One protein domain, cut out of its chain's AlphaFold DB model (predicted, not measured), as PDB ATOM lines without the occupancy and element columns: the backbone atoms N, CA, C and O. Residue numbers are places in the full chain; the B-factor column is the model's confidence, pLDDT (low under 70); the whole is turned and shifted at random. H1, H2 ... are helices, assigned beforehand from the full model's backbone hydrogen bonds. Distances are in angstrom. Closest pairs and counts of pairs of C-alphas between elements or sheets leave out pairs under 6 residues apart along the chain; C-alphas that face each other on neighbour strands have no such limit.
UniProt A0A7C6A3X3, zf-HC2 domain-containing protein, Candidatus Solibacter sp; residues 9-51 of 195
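This is residues 9 to 51 of the 195 residues of the protein "zf-HC2 domain-containing protein" of Candidatus Solibacter sp (UniProt A0A7C6A3X3). Two helices, H2 and H3, meet near their ends as a V, and the short helix H1 sits between the two arms. Residues 46 to 51, of which 46 to 50 belong to H3, the longer arm, stick out at the end of the printed part. The 43 printed residues hold three named helices, H1, H2 and H3 in that order, and no named strand; the class is all helix. The whole is flat, 33 by 23 by 9 A, and only just loose, close to compact, with a radius of gyration of the C-alphas of 11.3 A.

H1, residues 9 to 13, is close to but not clearly touching H2, residues 18 to 30; the closest C-alphas, of Tyr 11 and Ala 21, are 6.6 A apart. H1 touches H3, residues 32 to 50, which meets it with residues 38 to 42 alone; the closest C-alphas, of Leu 12 and Glu 42, are 7.5 A apart. H2, with residues 28 to 29 alone, and H3, with residues 34 to 35 alone, only just touch, with 3 pairs of C-alphas within 8 A, and only at the corner by their link; the closest C-alphas, of Leu 28 and Arg 35, are 5.6 A apart. H2 and H3 run opposite ways at a steep tilt of 63 degrees. In H1, H2 and H3 every O i to N i+4 pair is within hydrogen-bond range.

H1 begins at C-alpha 9, (24.739, 54.609, 128.085), and is 6.1 A long from first to last C-alpha. H2 is 18.9 A long and H3 27.5 A, ending at C-alpha 50, (18.388, 45.503, 112.764).

The C-alphas farthest apart, of Ala 30 and Leu 51, are 33.4 A apart. The printed part has no cut, both links are tight, and no printed residue is under 70 in pLDDT.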
ATOM      1  N   LYS A   9      25.668  55.713 128.370       92.50
ATOM      2  CA  LYS A   9      24.739  54.609 128.085       92.50
ATOM      3  C   LYS A   9      23.355  54.927 128.618       92.50
ATOM      4  O   LYS A   9      22.383  54.812 127.876       92.50
ATOM      5  N   ALA A  10      23.281  55.388 129.862       92.31
ATOM      6  CA  ALA A  10      22.018  55.806 130.452       92.31
ATOM      7  C   ALA A  10      21.414  56.992 129.676       92.31
ATOM      8  O   ALA A  10      20.196  57.076 129.523       92.31
ATOM      9  N   TYR A  11      22.243  57.877 129.099       93.88
ATOM     10  CA  TYR A  11      21.742  58.970 128.257       93.88
ATOM     11  C   TYR A  11      21.190  58.447 126.925       93.88
ATOM     12  O   TYR A  11      20.087  58.821 126.533       93.88
ATOM     13  N   LEU A  12      21.908  57.529 126.267       93.88
ATOM     14  CA  LEU A  12      21.479  56.892 125.018       93.88
ATOM     15  C   LEU A  12      20.166  56.102 125.165       93.88
ATOM     16  O   LEU A  12      19.345  56.087 124.245       93.88
ATOM     17  N   LEU A  13      19.980  55.435 126.307       92.31
ATOM     18  CA  LEU A  13      18.784  54.648 126.624       92.31
ATOM     19  C   LEU A  13      17.624  55.497 127.174       92.31
ATOM     20  O   LEU A  13      16.517  54.987 127.313       92.31
ATOM     21  N   GLY A  14      17.847  56.790 127.435       91.75
ATOM     22  CA  GLY A  14      16.822  57.696 127.960       91.75
ATOM     23  C   GLY A  14      16.515  57.500 129.449       91.75
ATOM     24  O   GLY A  14      15.440  57.874 129.903       91.75
ATOM     25  N   GLU A  15      17.450  56.934 130.211       93.19
ATOM     26  CA  GLU A  15      17.316  56.645 131.647       93.19
ATOM     27  C   GLU A  15      17.771  57.818 132.540       93.19
ATOM     28  O   GLU A  15      17.706  57.739 133.766       93.19
ATOM     29  N   LEU A  16      18.249  58.924 131.950       91.94
ATOM     30  CA  LEU A  16      18.660  60.121 132.692       91.94
ATOM     31  C   LEU A  16      17.483  61.046 133.020       91.94
ATOM     32  O   LEU A  16      16.688  61.404 132.155       91.94
ATOM     33  N   GLU A  17      17.492  61.569 134.246       92.44
ATOM     34  CA  GLU A  17      16.673  62.714 134.655       92.44
ATOM     35  C   GLU A  17      16.891  63.932 133.729       92.44
ATOM     36  O   GLU A  17      18.025  64.191 133.303       92.44
ATOM     37  N   PRO A  18      15.855  64.751 133.461       88.00
ATOM     38  CA  PRO A  18      15.900  65.812 132.450       88.00
ATOM     39  C   PRO A  18      16.989  66.865 132.709       88.00
ATOM     40  O   PRO A  18      17.609  67.357 131.762       88.00
ATOM     41  N   ASN A  19      17.277  67.166 133.980       88.38
ATOM     42  CA  ASN A  19      18.348  68.091 134.364       88.38
ATOM     43  C   ASN A  19      19.737  67.523 134.016       88.38
ATOM     44  O   ASN A  19      20.550  68.208 133.399       88.38
ATOM     45  N   ARG A  20      19.979  66.238 134.308       88.75
ATOM     46  CA  ARG A  20      21.243  65.562 133.968       88.75
ATOM     47  C   ARG A  20      21.395  65.364 132.461       88.75
ATOM     48  O   ARG A  20      22.501  65.441 131.937       88.75
ATOM     49  N   ALA A  21      20.293  65.156 131.742       90.19
ATOM     50  CA  ALA A  21      20.301  65.073 130.284       90.19
ATOM     51  C   ALA A  21      20.700  66.408 129.622       90.19
ATOM     52  O   ALA A  21      21.314  66.409 128.555       90.19
ATOM     53  N   ALA A  22      20.360  67.552 130.227       90.31
ATOM     54  CA  ALA A  22      20.809  68.864 129.754       90.31
ATOM     55  C   ALA A  22      22.314  69.076 130.001       90.31
ATOM     56  O   ALA A  22      23.025  69.523 129.100       90.31
ATOM     57  N   GLU A  23      22.811  68.686 131.178       90.81
ATOM     58  CA  GLU A  23      24.243  68.715 131.511       90.81
ATOM     59  C   GLU A  23      25.065  67.802 130.589       90.81
ATOM     60  O   GLU A  23      26.107  68.213 130.078       90.81
ATOM     61  N   MET A  24      24.564  66.597 130.294       91.25
ATOM     62  CA  MET A  24      25.183  65.668 129.347       91.25
ATOM     63  C   MET A  24      25.274  66.262 127.936       91.25
ATOM     64  O   MET A  24      26.319  66.178 127.294       91.25
ATOM     65  N   ARG A  25      24.210  66.919 127.452       91.75
ATOM     66  CA  ARG A  25      24.223  67.601 126.146       91.75
ATOM     67  C   ARG A  25      25.268  68.711 126.086       91.75
ATOM     68  O   ARG A  25      25.977  68.821 125.088       91.75
ATOM     69  N   ALA A  26      25.394  69.500 127.151       91.00
ATOM     70  CA  ALA A  26      26.438  70.517 127.247       91.00
ATOM     71  C   ALA A  26      27.845  69.890 127.254       91.00
ATOM     72  O   ALA A  26      28.751  70.401 126.595       91.00
ATOM     73  N   HIS A  27      28.022  68.756 127.938       92.50
ATOM     74  CA  HIS A  27      29.292  68.033 127.970       92.50
ATOM     75  C   HIS A  27      29.681  67.460 126.598       92.50
ATOM     76  O   HIS A  27      30.804  67.682 126.145       92.50
ATOM     77  N   LEU A  28      28.749  66.812 125.891       92.75
ATOM     78  CA  LEU A  28      28.960  66.310 124.527       92.75
ATOM     79  C   LEU A  28      29.274  67.443 123.534       92.75
ATOM     80  O   LEU A  28      30.066  67.266 122.612       92.75
ATOM     81  N   ALA A  29      28.731  68.647 123.726       92.62
ATOM     82  CA  ALA A  29      29.096  69.802 122.902       92.62
ATOM     83  C   ALA A  29      30.554  70.264 123.130       92.62
ATOM     84  O   ALA A  29      31.194  70.765 122.202       92.62
ATOM     85  N   ALA A  30      31.104  70.056 124.329       91.06
ATOM     86  CA  ALA A  30      32.436  70.528 124.711       91.06
ATOM     87  C   ALA A  30      33.550  69.466 124.606       91.06
ATOM     88  O   ALA A  30      34.712  69.831 124.441       91.06
ATOM     89  N   CYS A  31      33.232  68.170 124.698       93.81
ATOM     90  CA  CYS A  31      34.216  67.084 124.740       93.81
ATOM     91  C   CYS A  31      34.171  66.220 123.473       93.81
ATOM     92  O   CYS A  31      33.157  65.594 123.181       93.81
ATOM     93  N   GLN A  32      35.279  66.162 122.728       92.75
ATOM     94  CA  GLN A  32      35.370  65.351 121.510       92.75
ATOM     95  C   GLN A  32      35.381  63.843 121.800       92.75
ATOM     96  O   GLN A  32      34.656  63.107 121.141       92.75
ATOM     97  N   GLU A  33      36.140  63.391 122.799       91.19
ATOM     98  CA  GLU A  33      36.267  61.963 123.128       91.19
ATOM     99  C   GLU A  33      34.907  61.339 123.473       91.19
ATOM    100  O   GLU A  33      34.526  60.312 122.915       91.19
ATOM    101  N   CYS A  34      34.110  62.011 124.311       92.94
ATOM    102  CA  CYS A  34      32.774  61.527 124.662       92.94
ATOM    103  C   CYS A  34      31.791  61.538 123.481       92.94
ATOM    104  O   CYS A  34      30.870  60.724 123.466       92.94
ATOM    105  N   ARG A  35      31.970  62.418 122.482       93.38
ATOM    106  CA  ARG A  35      31.169  62.372 121.243       93.38
ATOM    107  C   ARG A  35      31.491  61.139 120.416       93.38
ATOM    108  O   ARG A  35      30.572  60.447 119.996       93.38
ATOM    109  N   GLU A  36      32.773  60.847 120.220       94.69
ATOM    110  CA  GLU A  36      33.208  59.679 119.448       94.69
ATOM    111  C   GLU A  36      32.741  58.371 120.105       94.69
ATOM    112  O   GLU A  36      32.302  57.440 119.427       94.69
ATOM    113  N   GLU A  37      32.779  58.297 121.438       93.50
ATOM    114  CA  GLU A  37      32.214  57.168 122.179       93.50
ATOM    115  C   GLU A  37      30.691  57.073 122.031       93.50
ATOM    116  O   GLU A  37      30.166  55.979 121.812       93.50
ATOM    117  N   PHE A  38      29.978  58.201 122.102       95.12
ATOM    118  CA  PHE A  38      28.527  58.238 121.920       95.12
ATOM    119  C   PHE A  38      28.111  57.772 120.516       95.12
ATOM    120  O   PHE A  38      27.226  56.926 120.393       95.12
ATOM    121  N   GLU A  39      28.802  58.221 119.465       95.31
ATOM    122  CA  GLU A  39      28.562  57.785 118.081       95.31
ATOM    123  C   GLU A  39      28.779  56.273 117.900       95.31
ATOM    124  O   GLU A  39      27.980  55.594 117.251       95.31
ATOM    125  N   ARG A  40      29.817  55.697 118.527       94.94
ATOM    126  CA  ARG A  40      30.037  54.235 118.521       94.94
ATOM    127  C   ARG A  40      28.889  53.478 119.188       94.94
ATOM    128  O   ARG A  40      28.490  52.410 118.713       94.94
ATOM    129  N   LEU A  41      28.365  54.008 120.293       95.38
ATOM    130  CA  LEU A  41      27.227  53.414 120.991       95.38
ATOM    131  C   LEU A  41      25.941  53.517 120.158       95.38
ATOM    132  O   LEU A  41      25.194  52.540 120.097       95.38
ATOM    133  N   GLU A  42      25.708  54.635 119.463       95.25
ATOM    134  CA  GLU A  42      24.576  54.782 118.539       95.25
ATOM    135  C   GLU A  42      24.644  53.790 117.376       95.25
ATOM    136  O   GLU A  42      23.653  53.114 117.099       95.25
ATOM    137  N   LEU A  43      25.812  53.622 116.746       95.69
ATOM    138  CA  LEU A  43      26.004  52.626 115.685       95.69
ATOM    139  C   LEU A  43      25.733  51.202 116.180       95.69
ATOM    140  O   LEU A  43      25.076  50.411 115.499       95.69
ATOM    141  N   THR A  44      26.204  50.876 117.384       93.50
ATOM    142  CA  THR A  44      25.965  49.565 117.999       93.50
ATOM    143  C   THR A  44      24.475  49.355 118.254       93.50
ATOM    144  O   THR A  44      23.927  48.319 117.881       93.50
ATOM    145  N   ARG A  45      23.790  50.353 118.825       93.81
ATOM    146  CA  ARG A  45      22.341  50.310 119.057       93.81
ATOM    147  C   ARG A  45      21.573  50.138 117.748       93.81
ATOM    148  O   ARG A  45      20.693  49.289 117.682       93.81
ATOM    149  N   ALA A  46      21.919  50.899 116.713       91.94
ATOM    150  CA  ALA A  46      21.297  50.783 115.400       91.94
ATOM    151  C   ALA A  46      21.492  49.377 114.814       91.94
ATOM    152  O   ALA A  46      20.539  48.783 114.325       91.94
ATOM    153  N   THR A  47      22.694  48.808 114.939       92.69
ATOM    154  CA  THR A  47      22.989  47.439 114.484       92.69
ATOM    155  C   THR A  47      22.154  46.405 115.237       92.69
ATOM    156  O   THR A  47      21.600  45.500 114.620       92.69
ATOM    157  N   LEU A  48      22.018  46.548 116.559       89.06
ATOM    158  CA  LEU A  48      21.199  45.650 117.374       89.06
ATOM    159  C   LEU A  48      19.713  45.727 117.007       89.06
ATOM    160  O   LEU A  48      19.057  44.696 116.969       89.06
ATOM    161  N   LEU A  49      19.201  46.915 116.674       87.81
ATOM    162  CA  LEU A  49      17.810  47.099 116.243       87.81
ATOM    163  C   LEU A  49      17.515  46.523 114.847       87.81
ATOM    164  O   LEU A  49      16.352  46.373 114.487       87.81
ATOM    165  N   VAL A  50      18.543  46.204 114.052       90.88
ATOM    166  CA  VAL A  50      18.388  45.503 112.764       90.88
ATOM    167  C   VAL A  50      18.225  43.993 112.963       90.88
ATOM    168  O   VAL A  50      17.673  43.315 112.092       90.88
ATOM    169  N   LEU A  51      18.694  43.440 114.087       84.88
ATOM    170  CA  LEU A  51      18.484  42.028 114.377       84.88
ATOM    171  C   LEU A  51      16.994  41.771 114.616       84.88
ATOM    172  O   LEU A  51      16.278  42.578 115.200       84.88
TER     173      LEU A  51